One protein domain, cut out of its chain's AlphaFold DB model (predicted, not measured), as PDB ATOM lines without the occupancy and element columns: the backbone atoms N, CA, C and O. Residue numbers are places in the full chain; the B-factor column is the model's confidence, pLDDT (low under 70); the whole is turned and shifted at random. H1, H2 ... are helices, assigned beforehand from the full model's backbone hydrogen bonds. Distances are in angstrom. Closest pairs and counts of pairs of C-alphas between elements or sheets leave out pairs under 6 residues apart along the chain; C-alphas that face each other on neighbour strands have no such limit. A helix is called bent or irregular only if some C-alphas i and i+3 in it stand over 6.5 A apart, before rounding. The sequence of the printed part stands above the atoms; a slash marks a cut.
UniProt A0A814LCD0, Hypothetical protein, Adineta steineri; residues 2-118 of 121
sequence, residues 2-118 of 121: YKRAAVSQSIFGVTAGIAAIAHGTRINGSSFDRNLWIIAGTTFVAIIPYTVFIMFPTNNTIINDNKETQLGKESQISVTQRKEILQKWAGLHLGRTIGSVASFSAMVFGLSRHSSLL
ATOM      1  N   TYR A   2      86.658  -1.974 137.965       60.62
ATOM      2  CA  TYR A   2      85.392  -2.671 137.673       60.62
ATOM      3  C   TYR A   2      84.979  -3.758 138.686       60.62
ATOM      4  O   TYR A   2      83.841  -3.779 139.142       60.62
ATOM      5  N   LYS A   3      85.919  -4.613 139.120       64.31
ATOM      6  CA  LYS A   3      85.640  -5.671 140.111       64.31
ATOM      7  C   LYS A   3      85.145  -5.125 141.457       64.31
ATOM      8  O   LYS A   3      84.229  -5.689 142.036       64.31
ATOM      9  N   ARG A   4      85.727  -4.020 141.943       67.50
ATOM     10  CA  ARG A   4      85.343  -3.416 143.231       67.50
ATOM     11  C   ARG A   4      83.961  -2.765 143.153       67.50
ATOM     12  O   ARG A   4      83.158  -2.959 144.055       67.50
ATOM     13  N   ALA A   5      83.681  -2.061 142.054       72.31
ATOM     14  CA  ALA A   5      82.377  -1.445 141.813       72.31
ATOM     15  C   ALA A   5      81.257  -2.488 141.667       72.31
ATOM     16  O   ALA A   5      80.162  -2.288 142.179       72.31
ATOM     17  N   ALA A   6      81.532  -3.622 141.012       75.19
ATOM     18  CA  ALA A   6      80.561  -4.707 140.894       75.19
ATOM     19  C   ALA A   6      80.192  -5.294 142.267       75.19
ATOM     20  O   ALA A   6      79.012  -5.459 142.559       75.19
ATOM     21  N   VAL A   7      81.188  -5.540 143.127       79.38
ATOM     22  CA  VAL A   7      80.963  -6.076 144.480       79.38
ATOM     23  C   VAL A   7      80.159  -5.101 145.340       79.38
ATOM     24  O   VAL A   7      79.167  -5.506 145.943       79.38
ATOM     25  N   SER A   8      80.532  -3.816 145.373       84.94
ATOM     26  CA  SER A   8      79.801  -2.828 146.177       84.94
ATOM     27  C   SER A   8      78.363  -2.642 145.691       84.94
ATOM     28  O   SER A   8      77.441  -2.622 146.502       84.94
ATOM     29  N   GLN A   9      78.143  -2.590 144.374       83.62
ATOM     30  CA  GLN A   9      76.797  -2.495 143.807       83.62
ATOM     31  C   GLN A   9      75.927  -3.709 144.150       83.62
ATOM     32  O   GLN A   9      74.744  -3.533 144.429       83.62
ATOM     33  N   SER A  10      76.486  -4.922 144.154       85.44
ATOM     34  CA  SER A  10      75.744  -6.118 144.566       85.44
ATOM     35  C   SER A  10      75.351  -6.065 146.042       85.44
ATOM     36  O   SER A  10      74.201  -6.347 146.361       85.44
ATOM     37  N   ILE A  11      76.259  -5.651 146.932       89.94
ATOM     38  CA  ILE A  11      75.972  -5.533 148.373       89.94
ATOM     39  C   ILE A  11      74.864  -4.504 148.624       89.94
ATOM     40  O   ILE A  11      73.891  -4.799 149.322       89.94
ATOM     41  N   PHE A  12      74.975  -3.314 148.025       90.94
ATOM     42  CA  PHE A  12      73.957  -2.274 148.179       90.94
ATOM     43  C   PHE A  12      72.619  -2.683 147.562       90.94
ATOM     44  O   PHE A  12      71.584  -2.468 148.185       90.94
ATOM     45  N   GLY A  13      72.634  -3.329 146.393       91.44
ATOM     46  CA  GLY A  13      71.425  -3.840 145.750       91.44
ATOM     47  C   GLY A  13      70.701  -4.878 146.607       91.44
ATOM     48  O   GLY A  13      69.504  -4.751 146.829       91.44
ATOM     49  N   VAL A  14      71.421  -5.857 147.162       93.50
ATOM     50  CA  VAL A  14      70.836  -6.865 148.068       93.50
ATOM     51  C   VAL A  14      70.256  -6.215 149.315       93.50
ATOM     52  O   VAL A  14      69.123  -6.507 149.689       93.50
ATOM     53  N   THR A  15      71.017  -5.319 149.944       95.06
ATOM     54  CA  THR A  15      70.595  -4.654 151.182       95.06
ATOM     55  C   THR A  15      69.332  -3.828 150.949       95.06
ATOM     56  O   THR A  15      68.358  -3.981 151.683       95.06
ATOM     57  N   ALA A  16      69.312  -3.012 149.889       94.19
ATOM     58  CA  ALA A  16      68.139  -2.236 149.498       94.19
ATOM     59  C   ALA A  16      66.948  -3.142 149.157       94.19
ATOM     60  O   ALA A  16      65.835  -2.892 149.613       94.19
ATOM     61  N   GLY A  17      67.187  -4.225 148.412       95.56
ATOM     62  CA  GLY A  17      66.160  -5.180 148.012       95.56
ATOM     63  C   GLY A  17      65.473  -5.858 149.196       95.56
ATOM     64  O   GLY A  17      64.247  -5.829 149.303       95.56
ATOM     65  N   ILE A  18      66.261  -6.411 150.121       96.88
ATOM     66  CA  ILE A  18      65.746  -7.070 151.329       96.88
ATOM     67  C   ILE A  18      65.023  -6.061 152.224       96.88
ATOM     68  O   ILE A  18      63.926  -6.352 152.697       96.88
ATOM     69  N   ALA A  19      65.597  -4.872 152.432       96.12
ATOM     70  CA  ALA A  19      64.978  -3.835 153.253       96.12
ATOM     71  C   ALA A  19      63.619  -3.388 152.691       96.12
ATOM     72  O   ALA A  19      62.656  -3.265 153.446       96.12
ATOM     73  N   ALA A  20      63.518  -3.205 151.373       96.12
ATOM     74  CA  ALA A  20      62.282  -2.812 150.704       96.12
ATOM     75  C   ALA A  20      61.198  -3.895 150.783       96.12
ATOM     76  O   ALA A  20      60.053  -3.590 151.115       96.12
ATOM     77  N   ILE A  21      61.558  -5.163 150.557       97.06
ATOM     78  CA  ILE A  21      60.631  -6.293 150.726       97.06
ATOM     79  C   ILE A  21      60.151  -6.357 152.180       97.06
ATOM     80  O   ILE A  21      58.948  -6.406 152.430       97.06
ATOM     81  N   ALA A  22      61.075  -6.293 153.143       96.19
ATOM     82  CA  ALA A  22      60.749  -6.319 154.565       96.19
ATOM     83  C   ALA A  22      59.817  -5.163 154.958       96.19
ATOM     84  O   ALA A  22      58.839  -5.384 155.672       96.19
ATOM     85  N   HIS A  23      60.069  -3.950 154.460       94.00
ATOM     86  CA  HIS A  23      59.185  -2.807 154.675       94.00
ATOM     87  C   HIS A  23      57.793  -3.052 154.078       94.00
ATOM     88  O   HIS A  23      56.800  -2.953 154.796       94.00
ATOM     89  N   GLY A  24      57.711  -3.469 152.810       92.31
ATOM     90  CA  GLY A  24      56.444  -3.755 152.138       92.31
ATOM     91  C   GLY A  24      55.593  -4.790 152.879       92.31
ATOM     92  O   GLY A  24      54.398  -4.576 153.064       92.31
ATOM     93  N   THR A  25      56.198  -5.866 153.400       92.88
ATOM     94  CA  THR A  25      55.471  -6.898 154.175       92.88
ATOM     95  C   THR A  25      54.846  -6.392 155.478       92.88
ATOM     96  O   THR A  25      53.959  -7.049 156.016       92.88
ATOM     97  N   ARG A  26      55.278  -5.230 155.983       92.56
ATOM     98  CA  ARG A  26      54.751  -4.610 157.206       92.56
ATOM     99  C   ARG A  26      53.680  -3.551 156.932       92.56
ATOM    100  O   ARG A  26      53.055  -3.077 157.879       92.56
ATOM    101  N   ILE A  27      53.456  -3.174 155.670       89.44
ATOM    102  CA  ILE A  27      52.423  -2.205 155.298       89.44
ATOM    103  C   ILE A  27      51.046  -2.870 155.381       89.44
ATOM    104  O   ILE A  27      50.704  -3.761 154.596       89.44
ATOM    105  N   ASN A  28      50.231  -2.372 156.311       87.31
ATOM    106  CA  ASN A  28      48.827  -2.730 156.473       87.31
ATOM    107  C   ASN A  28      47.937  -1.579 155.983       87.31
ATOM    108  O   ASN A  28      48.256  -0.413 156.187       87.31
ATOM    109  N   GLY A  29      46.817  -1.901 155.332       84.38
ATOM    110  CA  GLY A  29      45.819  -0.909 154.903       84.38
ATOM    111  C   GLY A  29      46.009  -0.305 153.503       84.38
ATOM    112  O   GLY A  29      45.049   0.231 152.965       84.38
ATOM    113  N   SER A  30      47.177  -0.459 152.864       89.19
ATOM    114  CA  SER A  30      47.404  -0.041 151.467       89.19
ATOM    115  C   SER A  30      48.067  -1.153 150.653       89.19
ATOM    116  O   SER A  30      49.261  -1.429 150.783       89.19
ATOM    117  N   SER A  31      47.283  -1.824 149.802       91.44
ATOM    118  CA  SER A  31      47.798  -2.861 148.898       91.44
ATOM    119  C   SER A  31      48.732  -2.284 147.836       91.44
ATOM    120  O   SER A  31      49.703  -2.940 147.464       91.44
ATOM    121  N   PHE A  32      48.461  -1.058 147.382       92.88
ATOM    122  CA  PHE A  32      49.285  -0.361 146.404       92.88
ATOM    123  C   PHE A  32      50.693  -0.099 146.948       92.88
ATOM    124  O   PHE A  32      51.659  -0.526 146.321       92.88
ATOM    125  N   ASP A  33      50.817   0.515 148.130       91.44
ATOM    126  CA  ASP A  33      52.129   0.843 148.703       91.44
ATOM    127  C   ASP A  33      52.911  -0.429 149.043       91.44
ATOM    128  O   ASP A  33      54.084  -0.553 148.690       91.44
ATOM    129  N   ARG A  34      52.242  -1.436 149.624       93.75
ATOM    130  CA  ARG A  34      52.837  -2.760 149.857       93.75
ATOM    131  C   ARG A  34      53.425  -3.352 148.579       93.75
ATOM    132  O   ARG A  34      54.582  -3.771 148.569       93.75
ATOM    133  N   ASN A  35      52.630  -3.408 147.511       95.75
ATOM    134  CA  ASN A  35      53.062  -4.003 146.251       95.75
ATOM    135  C   ASN A  35      54.186  -3.186 145.612       95.75
ATOM    136  O   ASN A  35      55.135  -3.771 145.100       95.75
ATOM    137  N   LEU A  36      54.122  -1.855 145.686       95.69
ATOM    138  CA  LEU A  36      55.162  -0.963 145.186       95.69
ATOM    139  C   LEU A  36      56.517  -1.239 145.859       95.69
ATOM    140  O   LEU A  36      57.516  -1.413 145.160       95.69
ATOM    141  N   TRP A  37      56.547  -1.373 147.187       96.50
ATOM    142  CA  TRP A  37      57.766  -1.698 147.937       96.50
ATOM    143  C   TRP A  37      58.289  -3.110 147.649       96.50
ATOM    144  O   TRP A  37      59.489  -3.289 147.428       96.50
ATOM    145  N   ILE A  38      57.403  -4.111 147.596       96.81
ATOM    146  CA  ILE A  38      57.790  -5.499 147.296       96.81
ATOM    147  C   ILE A  38      58.348  -5.613 145.875       96.81
ATOM    148  O   ILE A  38      59.387  -6.244 145.684       96.81
ATOM    149  N   ILE A  39      57.699  -4.996 144.883       97.38
ATOM    150  CA  ILE A  39      58.164  -5.009 143.491       97.38
ATOM    151  C   ILE A  39      59.515  -4.302 143.394       97.38
ATOM    152  O   ILE A  39      60.457  -4.886 142.863       97.38
ATOM    153  N   ALA A  40      59.648  -3.100 143.965       96.56
ATOM    154  CA  ALA A  40      60.908  -2.363 143.957       96.56
ATOM    155  C   ALA A  40      62.052  -3.180 144.575       96.56
ATOM    156  O   ALA A  40      63.121  -3.305 143.974       96.56
ATOM    157  N   GLY A  41      61.816  -3.794 145.737       96.69
ATOM    158  CA  GLY A  41      62.814  -4.626 146.398       96.69
ATOM    159  C   GLY A  41      63.152  -5.904 145.627       96.69
ATOM    160  O   GLY A  41      64.323  -6.259 145.489       96.69
ATOM    161  N   THR A  42      62.145  -6.557 145.044       97.44
ATOM    162  CA  THR A  42      62.332  -7.760 144.219       97.44
ATOM    163  C   THR A  42      63.147  -7.448 142.971       97.44
ATOM    164  O   THR A  42      64.041  -8.217 142.626       97.44
ATOM    165  N   THR A  43      62.918  -6.306 142.316       96.50
ATOM    166  CA  THR A  43      63.730  -5.869 141.175       96.50
ATOM    167  C   THR A  43      65.200  -5.702 141.561       96.50
ATOM    168  O   THR A  43      66.067  -6.158 140.818       96.50
ATOM    169  N   PHE A  44      65.507  -5.136 142.736       95.19
ATOM    170  CA  PHE A  44      66.890  -5.039 143.217       95.19
ATOM    171  C   PHE A  44      67.546  -6.407 143.418       95.19
ATOM    172  O   PHE A  44      68.687  -6.607 143.003       95.19
ATOM    173  N   VAL A  45      66.823  -7.366 144.002       95.12
ATOM    174  CA  VAL A  45      67.319  -8.741 144.157       95.12
ATOM    175  C   VAL A  45      67.496  -9.413 142.790       95.12
ATOM    176  O   VAL A  45      68.513 -10.064 142.550       95.12
ATOM    177  N   ALA A  46      66.565  -9.194 141.857       95.19
ATOM    178  CA  ALA A  46      66.582  -9.763 140.509       95.19
ATOM    179  C   ALA A  46      67.756  -9.273 139.638       95.19
ATOM    180  O   ALA A  46      68.133  -9.950 138.679       95.19
ATOM    181  N   ILE A  47      68.407  -8.156 139.989       91.62
ATOM    182  CA  ILE A  47      69.644  -7.713 139.325       91.62
ATOM    183  C   ILE A  47      70.752  -8.768 139.446       91.62
ATOM    184  O   ILE A  47      71.576  -8.879 138.536       91.62
ATOM    185  N   ILE A  48      70.789  -9.557 140.526       90.75
ATOM    186  CA  ILE A  48      71.807 -10.601 140.709       90.75
ATOM    187  C   ILE A  48      71.677 -11.694 139.643       90.75
ATOM    188  O   ILE A  48      72.620 -11.841 138.860       90.75
ATOM    189  N   PRO A  49      70.552 -12.434 139.538       93.19
ATOM    190  CA  PRO A  49      70.398 -13.432 138.487       93.19
ATOM    191  C   PRO A  49      70.463 -12.802 137.090       93.19
ATOM    192  O   PRO A  49      71.062 -13.396 136.200       93.19
ATOM    193  N   TYR A  50      69.974 -11.572 136.890       93.06
ATOM    194  CA  TYR A  50      70.164 -10.853 135.623       93.06
ATOM    195  C   TYR A  50      71.651 -10.694 135.265       93.06
ATOM    196  O   TYR A  50      72.080 -10.982 134.147       93.06
ATOM    197  N   THR A  51      72.474 -10.281 136.228       91.06
ATOM    198  CA  THR A  51      73.911 -10.081 136.013       91.06
ATOM    199  C   THR A  51      74.621 -11.412 135.757       91.06
ATOM    200  O   THR A  51      75.441 -11.499 134.842       91.06
ATOM    201  N   VAL A  52      74.298 -12.448 136.534       91.25
ATOM    202  CA  VAL A  52      74.940 -13.769 136.445       91.25
ATOM    203  C   VAL A  52      74.550 -14.510 135.169       91.25
ATOM    204  O   VAL A  52      75.421 -15.055 134.507       91.25
ATOM    205  N   PHE A  53      73.273 -14.523 134.794       95.00
ATOM    206  CA  PHE A  53      72.812 -15.337 133.667       95.00
ATOM    207  C   PHE A  53      72.806 -14.581 132.337       95.00
ATOM    208  O   PHE A  53      73.063 -15.183 131.299       95.00
ATOM    209  N   ILE A  54      72.559 -13.266 132.346       95.31
ATOM    210  CA  ILE A  54      72.386 -12.491 131.106       95.31
ATOM    211  C   ILE A  54      73.635 -11.670 130.769       95.31
ATOM    212  O   ILE A  54      74.079 -11.656 129.619       95.31
ATOM    213  N   MET A  55      74.240 -10.993 131.750       94.38
ATOM    214  CA  MET A  55      75.403 -10.127 131.491       94.38
ATOM    215  C   MET A  55      76.734 -10.877 131.471       94.38
ATOM    216  O   MET A  55      77.646 -10.485 130.739       94.38
ATOM    217  N   PHE A  56      76.861 -11.937 132.272       93.44
ATOM    218  CA  PHE A  56      78.118 -12.660 132.449       93.44
ATOM    219  C   PHE A  56      78.743 -13.163 131.141       93.44
ATOM    220  O   PHE A  56      79.937 -12.916 130.973       93.44
ATOM    221  N   PRO A  57      78.009 -13.773 130.183       94.69
ATOM    222  CA  PRO A  57      78.620 -14.247 128.940       94.69
ATOM    223  C   PRO A  57      79.298 -13.115 128.158       94.69
ATOM    224  O   PRO A  57      80.467 -13.224 127.800       94.69
ATOM    225  N   THR A  58      78.600 -11.988 127.982       95.12
ATOM    226  CA  THR A  58      79.129 -10.800 127.292       95.12
ATOM    227  C   THR A  58      80.345 -10.226 128.026       95.12
ATOM    228  O   THR A  58      81.360  -9.920 127.404       95.12
ATOM    229  N   ASN A  59      80.277 -10.124 129.359       93.50
ATOM    230  CA  ASN A  59      81.400  -9.657 130.173       93.50
ATOM    231  C   ASN A  59      82.612 -10.588 130.064       93.50
ATOM    232  O   ASN A  59      83.738 -10.108 129.986       93.50
ATOM    233  N   ASN A  60      82.398 -11.904 130.051       93.69
ATOM    234  CA  ASN A  60      83.474 -12.883 129.959       93.69
ATOM    235  C   ASN A  60      84.192 -12.789 128.607       93.69
ATOM    236  O   ASN A  60      85.420 -12.779 128.578       93.69
ATOM    237  N   THR A  61      83.449 -12.622 127.506       93.62
ATOM    238  CA  THR A  61      84.029 -12.389 126.175       93.62
ATOM    239  C   THR A  61      84.922 -11.146 126.158       93.62
ATOM    240  O   THR A  61      86.074 -11.231 125.740       93.62
ATOM    241  N   ILE A  62      84.432 -10.012 126.678       92.31
ATOM    242  CA  ILE A  62      85.199  -8.754 126.734       92.31
ATOM    243  C   ILE A  62      86.449  -8.906 127.611       92.31
ATOM    244  O   ILE A  62      87.538  -8.483 127.233       92.31
ATOM    245  N   ILE A  63      86.300  -9.501 128.797       92.00
ATOM    246  CA  ILE A  63      87.395  -9.641 129.763       92.00
ATOM    247  C   ILE A  63      88.487 -10.565 129.222       92.00
ATOM    248  O   ILE A  63      89.663 -10.272 129.428       92.00
ATOM    249  N   ASN A  64      88.126 -11.669 128.567       92.75
ATOM    250  CA  ASN A  64      89.106 -12.616 128.043       92.75
ATOM    251  C   ASN A  64      89.870 -12.029 126.852       92.75
ATOM    252  O   ASN A  64      91.095 -12.072 126.873       92.75
ATOM    253  N   ASP A  65      89.197 -11.373 125.901       93.25
ATOM    254  CA  ASP A  65      89.884 -10.675 124.799       93.25
ATOM    255  C   ASP A  65      90.817  -9.566 125.315       93.25
ATOM    256  O   ASP A  65      91.975  -9.458 124.906       93.25
ATOM    257  N   ASN A  66      90.365  -8.792 126.308       90.88
ATOM    258  CA  ASN A  66      91.199  -7.762 126.926       90.88
ATOM    259  C   ASN A  66      92.423  -8.347 127.658       90.88
ATOM    260  O   ASN A  66      93.474  -7.718 127.691       90.88
ATOM    261  N   LYS A  67      92.316  -9.537 128.262       92.00
ATOM    262  CA  LYS A  67      93.472 -10.208 128.885       92.00
ATOM    263  C   LYS A  67      94.485 -10.674 127.843       92.00
ATOM    264  O   LYS A  67      95.672 -10.450 128.035       92.00
ATOM    265  N   GLU A  68      94.033 -11.309 126.762       92.38
ATOM    266  CA  GLU A  68      94.926 -11.808 125.705       92.38
ATOM    267  C   GLU A  68      95.680 -10.652 125.031       92.38
ATOM    268  O   GLU A  68      96.899 -10.708 124.875       92.38
ATOM    269  N   THR A  69      94.977  -9.557 124.733       91.81
ATOM    270  CA  THR A  69      95.580  -8.341 124.161       91.81
ATOM    271  C   THR A  69      96.569  -7.659 125.108       91.81
ATOM    272  O   THR A  69      97.626  -7.211 124.669       91.81
ATOM    273  N   GLN A  70      96.302  -7.641 126.418       92.12
ATOM    274  CA  GLN A  70      97.263  -7.160 127.423       92.12
ATOM    275  C   GLN A  70      98.530  -8.021 127.524       92.12
ATOM    276  O   GLN A  70      99.571  -7.516 127.937       92.12
ATOM    277  N   LEU A  71      98.459  -9.297 127.140       94.31
ATOM    278  CA  LEU A  71      99.609 -10.199 127.061       94.31
ATOM    279  C   LEU A  71     100.372 -10.077 125.727       94.31
ATOM    280  O   LEU A  71     101.272 -10.873 125.470       94.31
ATOM    281  N   GLY A  72     100.024  -9.103 124.880       91.75
ATOM    282  CA  GLY A  72     100.680  -8.855 123.594       91.75
ATOM    283  C   GLY A  72     100.203  -9.756 122.453       91.75
ATOM    284  O   GLY A  72     100.822  -9.761 121.392       91.75
ATOM    285  N   LYS A  73      99.123 -10.521 122.647       93.25
ATOM    286  CA  LYS A  73      98.515 -11.326 121.581       93.25
ATOM    287  C   LYS A  73      97.529 -10.493 120.770       93.25
ATOM    288  O   LYS A  73      96.959  -9.519 121.261       93.25
ATOM    289  N   GLU A  74      97.286 -10.909 119.534       90.12
ATOM    290  CA  GLU A  74      96.247 -10.291 118.717       90.12
ATOM    291  C   GLU A  74      94.848 -10.576 119.281       90.12
ATOM    292  O   GLU A  74      94.552 -11.668 119.780       90.12
ATOM    293  N   SER A  75      93.986  -9.559 119.185       90.31
ATOM    294  CA  SER A  75      92.560  -9.650 119.503       90.31
ATOM    295  C   SER A  75      91.920 -10.774 118.698       90.31
ATOM    296  O   SER A  75      91.993 -10.780 117.472       90.31
ATOM    297  N   GLN A  76      91.226 -11.680 119.382       89.62
ATOM    298  CA  GLN A  76      90.491 -12.773 118.732       89.62
ATOM    299  C   GLN A  76      89.151 -12.289 118.155       89.62
ATOM    300  O   GLN A  76      88.467 -13.013 117.436       89.62
ATOM    301  N   ILE A  77      88.760 -11.059 118.495       90.94
ATOM    302  CA  ILE A  77      87.504 -10.433 118.095       90.94
ATOM    303  C   ILE A  77      87.777  -9.425 116.975       90.94
ATOM    304  O   ILE A  77      88.600  -8.518 117.132       90.94
ATOM    305  N   SER A  78      87.048  -9.537 115.863       92.50
ATOM    306  CA  SER A  78      87.136  -8.563 114.772       92.50
ATOM    307  C   SER A  78      86.576  -7.193 115.180       92.50
ATOM    308  O   SER A  78      85.806  -7.067 116.135       92.50
ATOM    309  N   VAL A  79      86.912  -6.137 114.434       89.81
ATOM    310  CA  VAL A  79      86.395  -4.779 114.701       89.81
ATOM    311  C   VAL A  79      84.859  -4.743 114.680       89.81
ATOM    312  O   VAL A  79      84.241  -4.123 115.547       89.81
ATOM    313  N   THR A  80      84.233  -5.453 113.740       93.88
ATOM    314  CA  THR A  80      82.769  -5.533 113.626       93.88
ATOM    315  C   THR A  80      82.152  -6.256 114.824       93.88
ATOM    316  O   THR A  80      81.247  -5.722 115.462       93.88
ATOM    317  N   GLN A  81      82.702  -7.412 115.209       93.31
ATOM    318  CA  GLN A  81      82.230  -8.168 116.376       93.31
ATOM    319  C   GLN A  81      82.408  -7.379 117.677       93.31
ATOM    320  O   GLN A  81      81.552  -7.410 118.559       93.31
ATOM    321  N   ARG A  82      83.499  -6.614 117.798       92.81
ATOM    322  CA  ARG A  82      83.749  -5.739 118.948       92.81
ATOM    323  C   ARG A  82      82.645  -4.693 119.089       92.81
ATOM    324  O   ARG A  82      82.162  -4.470 120.197       92.81
ATOM    325  N   LYS A  83      82.204  -4.090 117.980       94.69
ATOM    326  CA  LYS A  83      81.083  -3.140 117.972       94.69
ATOM    327  C   LYS A  83      79.783  -3.797 118.443       94.69
ATOM    328  O   LYS A  83      79.110  -3.235 119.303       94.69
ATOM    329  N   GLU A  84      79.457  -4.983 117.937       96.12
ATOM    330  CA  GLU A  84      78.247  -5.725 118.323       96.12
ATOM    331  C   GLU A  84      78.247  -6.098 119.811       96.12
ATOM    332  O   GLU A  84      77.260  -5.887 120.520       96.12
ATOM    333  N   ILE A  85      79.380  -6.594 120.316       95.38
ATOM    334  CA  ILE A  85      79.554  -6.943 121.729       95.38
ATOM    335  C   ILE A  85      79.399  -5.705 122.615       95.38
ATOM    336  O   ILE A  85      78.722  -5.778 123.639       95.38
ATOM    337  N   LEU A  86      79.977  -4.564 122.223       94.38
ATOM    338  CA  LEU A  86      79.844  -3.310 122.967       94.38
ATOM    339  C   LEU A  86      78.409  -2.775 122.954       94.38
ATOM    340  O   LEU A  86      77.928  -2.320 123.989       94.38
ATOM    341  N   GLN A  87      77.701  -2.868 121.827       96.56
ATOM    342  CA  GLN A  87      76.286  -2.489 121.743       96.56
ATOM    343  C   GLN A  87      75.416  -3.373 122.640       96.56
ATOM    344  O   GLN A  87      74.596  -2.863 123.406       96.56
ATOM    345  N   LYS A  88      75.638  -4.692 122.613       96.38
ATOM    346  CA  LYS A  88      74.959  -5.637 123.505       96.38
ATOM    347  C   LYS A  88      75.268  -5.332 124.968       96.38
ATOM    348  O   LYS A  88      74.355  -5.254 125.784       96.38
ATOM    349  N   TRP A  89      76.539  -5.131 125.303       95.69
ATOM    350  CA  TRP A  89      76.977  -4.775 126.650       95.69
ATOM    351  C   TRP A  89      76.303  -3.484 127.137       95.69
ATOM    352  O   TRP A  89      75.744  -3.468 128.233       95.69
ATOM    353  N   ALA A  90      76.266  -2.444 126.301       96.19
ATOM    354  CA  ALA A  90      75.610  -1.179 126.616       96.19
ATOM    355  C   ALA A  90      74.103  -1.362 126.851       96.19
ATOM    356  O   ALA A  90      73.584  -0.885 127.858       96.19
ATOM    357  N   GLY A  91      73.409  -2.109 125.985       97.44
ATOM    358  CA  GLY A  91      71.981  -2.406 126.147       97.44
ATOM    359  C   GLY A  91      71.669  -3.156 127.446       97.44
ATOM    360  O   GLY A  91      70.734  -2.802 128.165       97.44
ATOM    361  N   LEU A  92      72.495  -4.141 127.805       95.81
ATOM    362  CA  LEU A  92      72.354  -4.877 129.063       95.81
ATOM    363  C   LEU A  92      72.578  -3.976 130.291       95.81
ATOM    364  O   LEU A  92      71.835  -4.029 131.273       95.81
ATOM    365  N   HIS A  93      73.583  -3.102 130.232       94.69
ATOM    366  CA  HIS A  93      73.846  -2.126 131.289       94.69
ATOM    367  C   HIS A  93      72.738  -1.075 131.425       94.69
ATOM    368  O   HIS A  93      72.406  -0.684 132.550       94.69
ATOM    369  N   LEU A  94      72.135  -0.652 130.311       95.81
ATOM    370  CA  LEU A  94      70.975   0.234 130.312       95.81
ATOM    371  C   LEU A  94      69.779  -0.424 130.999       95.81
ATOM    372  O   LEU A  94      69.213   0.181 131.905       95.81
ATOM    373  N   GLY A  95      69.448  -1.673 130.653       93.50
ATOM    374  CA  GLY A  95      68.351  -2.406 131.297       93.50
ATOM    375  C   GLY A  95      68.518  -2.492 132.817       93.50
ATOM    376  O   GLY A  95      67.602  -2.166 133.572       93.50
ATOM    377  N   ARG A  96      69.729  -2.827 133.280       92.31
ATOM    378  CA  ARG A  96      70.061  -2.847 134.713       92.31
ATOM    379  C   ARG A  96      69.935  -1.470 135.375       92.31
ATOM    380  O   ARG A  96      69.430  -1.372 136.496       92.31
ATOM    381  N   THR A  97      70.413  -0.420 134.711       92.75
ATOM    382  CA  THR A  97      70.352   0.957 135.226       92.75
ATOM    383  C   THR A  97      68.910   1.427 135.351       92.75
ATOM    384  O   THR A  97      68.521   1.889 136.419       92.75
ATOM    385  N   ILE A  98      68.102   1.239 134.306       95.62
ATOM    386  CA  ILE A  98      66.682   1.606 134.295       95.62
ATOM    387  C   ILE A  98      65.939   0.878 135.412       95.62
ATOM    388  O   ILE A  98      65.232   1.526 136.176       95.62
ATOM    389  N   GLY A  99      66.147  -0.436 135.562       94.44
ATOM    390  CA  GLY A  99      65.539  -1.203 136.649       94.44
ATOM    391  C   GLY A  99      65.906  -0.647 138.027       94.44
ATOM    392  O   GLY A  99      65.026  -0.388 138.839       94.44
ATOM    393  N   SER A 100      67.192  -0.370 138.263       93.62
ATOM    394  CA  SER A 100      67.669   0.172 139.545       93.62
ATOM    395  C   SER A 100      67.093   1.560 139.845       93.62
ATOM    396  O   SER A 100      66.655   1.820 140.964       93.62
ATOM    397  N   VAL A 101      67.083   2.451 138.847       95.94
ATOM    398  CA  VAL A 101      66.551   3.815 138.975       95.94
ATOM    399  C   VAL A 101      65.044   3.781 139.197       95.94
ATOM    400  O   VAL A 101      64.558   4.458 140.095       95.94
ATOM    401  N   ALA A 102      64.303   2.970 138.441       96.44
ATOM    402  CA  ALA A 102      62.858   2.833 138.601       96.44
ATOM    403  C   ALA A 102      62.494   2.317 140.000       96.44
ATOM    404  O   ALA A 102      61.633   2.895 140.659       96.44
ATOM    405  N   SER A 103      63.186   1.284 140.488       96.00
ATOM    406  CA  SER A 103      62.973   0.753 141.837       96.00
ATOM    407  C   SER A 103      63.324   1.766 142.920       96.00
ATOM    408  O   SER A 103      62.567   1.923 143.875       96.00
ATOM    409  N   PHE A 104      64.440   2.485 142.778       95.56
ATOM    410  CA  PHE A 104      64.810   3.545 143.713       95.56
ATOM    411  C   PHE A 104      63.768   4.667 143.751       95.56
ATOM    412  O   PHE A 104      63.290   5.022 144.825       95.56
ATOM    413  N   SER A 105      63.350   5.163 142.587       96.56
ATOM    414  CA  SER A 105      62.308   6.185 142.467       96.56
ATOM    415  C   SER A 105      60.974   5.722 143.052       96.56
ATOM    416  O   SER A 105      60.306   6.502 143.726       96.56
ATOM    417  N   ALA A 106      60.605   4.452 142.857       95.12
ATOM    418  CA  ALA A 106      59.413   3.872 143.466       95.12
ATOM    419  C   ALA A 106      59.498   3.904 144.999       95.12
ATOM    420  O   ALA A 106      58.551   4.344 145.643       95.12
ATOM    421  N   MET A 107      60.636   3.530 145.591       93.19
ATOM    422  CA  MET A 107      60.828   3.608 147.046       93.19
ATOM    423  C   MET A 107      60.788   5.051 147.566       93.19
ATOM    424  O   MET A 107      60.156   5.305 148.586       93.19
ATOM    425  N   VAL A 108      61.407   6.007 146.861       94.19
ATOM    426  CA  VAL A 108      61.345   7.437 147.223       94.19
ATOM    427  C   VAL A 108      59.906   7.951 147.182       94.19
ATOM    428  O   VAL A 108      59.471   8.642 148.100       94.19
ATOM    429  N   PHE A 109      59.148   7.578 146.152       92.81
ATOM    430  CA  PHE A 109      57.731   7.911 146.037       92.81
ATOM    431  C   PHE A 109      56.883   7.256 147.138       92.81
ATOM    432  O   PHE A 109      56.024   7.904 147.728       92.81
ATOM    433  N   GLY A 110      57.132   5.984 147.458       90.81
ATOM    434  CA  GLY A 110      56.466   5.301 148.568       90.81
ATOM    435  C   GLY A 110      56.757   5.971 149.913       90.81
ATOM    436  O   GLY A 110      55.857   6.133 150.734       90.81
ATOM    437  N   LEU A 111      57.996   6.427 150.117       88.50
ATOM    438  CA  LEU A 111      58.404   7.148 151.319       88.50
ATOM    439  C   LEU A 111      57.738   8.527 151.423       88.50
ATOM    440  O   LEU A 111      57.283   8.892 152.503       88.50
ATOM    441  N   SER A 112      57.633   9.278 150.321       87.88
ATOM    442  CA  SER A 112      57.008  10.611 150.330       87.88
ATOM    443  C   SER A 112      55.502  10.577 150.609       87.88
ATOM    444  O   SER A 112      54.936  11.577 151.044       87.88
ATOM    445  N   ARG A 113      54.853   9.428 150.390       80.81
ATOM    446  CA  ARG A 113      53.433   9.204 150.702       80.81
ATOM    447  C   ARG A 113      53.184   8.650 152.100       80.81
ATOM    448  O   ARG A 113      52.044   8.684 152.560       80.81
ATOM    449  N   HIS A 114      54.214   8.151 152.777       70.38
ATOM    450  CA  HIS A 114      54.088   7.655 154.140       70.38
ATOM    451  C   HIS A 114      53.848   8.838 155.092       70.38
ATOM    452  O   HIS A 114      54.718   9.684 155.296       70.38
ATOM    453  N   SER A 115      52.664   8.887 155.708       56.81
ATOM    454  CA  SER A 115      52.222   9.980 156.591       56.81
ATOM    455  C   SER A 115      53.108  10.196 157.827       56.81
ATOM    456  O   SER A 115      52.947  11.191 158.520       56.81
ATOM    457  N   SER A 116      54.072   9.310 158.097       51.12
ATOM    458  CA  SER A 116      55.035   9.423 159.198       51.12
ATOM    459  C   SER A 116      56.096  10.521 159.018       51.12
ATOM    460  O   SER A 116      56.869  10.751 159.941       51.12
ATOM    461  N   LEU A 117      56.165  11.185 157.856       49.72
ATOM    462  CA  LEU A 117      57.004  12.379 157.639       49.72
ATOM    463  C   LEU A 117      56.239  13.700 157.783       49.72
ATOM    464  O   LEU A 117      56.857  14.764 157.756       49.72
ATOM    465  N   LEU A 118      54.917  13.651 157.990       53.28
ATOM    466  CA  LEU A 118      54.213  14.769 158.604       53.28
ATOM    467  C   LEU A 118      54.649  14.773 160.068       53.28
ATOM    468  O   LEU A 118      54.053  14.105 160.910       53.28
TER     469      LEU A 118
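Overview. This is residues 2 to 118 of the 121 residues of the protein "Hypothetical protein" of Adineta steineri (UniProt A0A814LCD0). Look for a long rod of three helices running up and down, in which H1 and H3 both pack on H2a, the first arm of the bent helix H2. The second arm, H2b, carries the rod on past H1, and the chain folds back from there into the long H3. The printed part has 117 residues, with three named helices in the order H1, H2, H3 and no named strand; the class is all helix. It is loose, with a radius of gyration of the C-alphas of 18.9 A, and spans 62 by 24 by 23 A.

Along the chain. Find C-alpha 2 at (85.392, -2.671, 137.673); from there H1, residues 2 to 26, runs 36.4 A. H2, residues 31 to 70, was assigned as one helix by its hydrogen bonds but is bent: C-alphas 54 and 57 are 6.8 A apart. Its arms are H2a, residues 31 to 54, 31.8 A, with a kink of 34 degrees near residue 48, and H2b, residues 57 to 70, 20.0 A. H3, residues 79 to 113, runs 50.8 A to C-alpha 113 at (53.433, 9.204, 150.702).

Arrangement. H1, H2a and H3 form a bundle, up and down, each running against the one before. H1 and H2a, a helical hairpin, touch at a shallow tilt of 27 degrees, closest at the C-alphas of Gly 17 and Gly 41, 3.8 A. H2a touches H3 at a shallow tilt of 21 degrees, opposite ways, closest at the C-alphas of Ala 40 and Ser 103, 4.3 A. H1 and H3 are close but not clearly touching; their closest C-alphas, of Ala 20 and Met 107, are 7.5 A apart. H2b stands at a steep tilt of 41 degrees to H2a and is apart from H1. With residues 58 to 62 alone it touches residues 85 to 89 of H3, at a steep tilt of 52 degrees, closest at the C-alphas of Thr 58 and Trp 89, 6.4 A. Every O i to N i+4 pair is within hydrogen-bond range in H2b and H3, against 20 of 21 in H1 and 18 of 20 in H2a.

Size, cuts and confidence. The two C-alphas farthest apart, of Gly 29 and Gly 72, are 63.7 A apart. The printed part has no cut; the link from H1 to H2 is tight, and that from H2 to H3 is short. Mean pLDDT of the printed part is 90.4; look for values under 70 at residues 2 to 4 and 115 to 118.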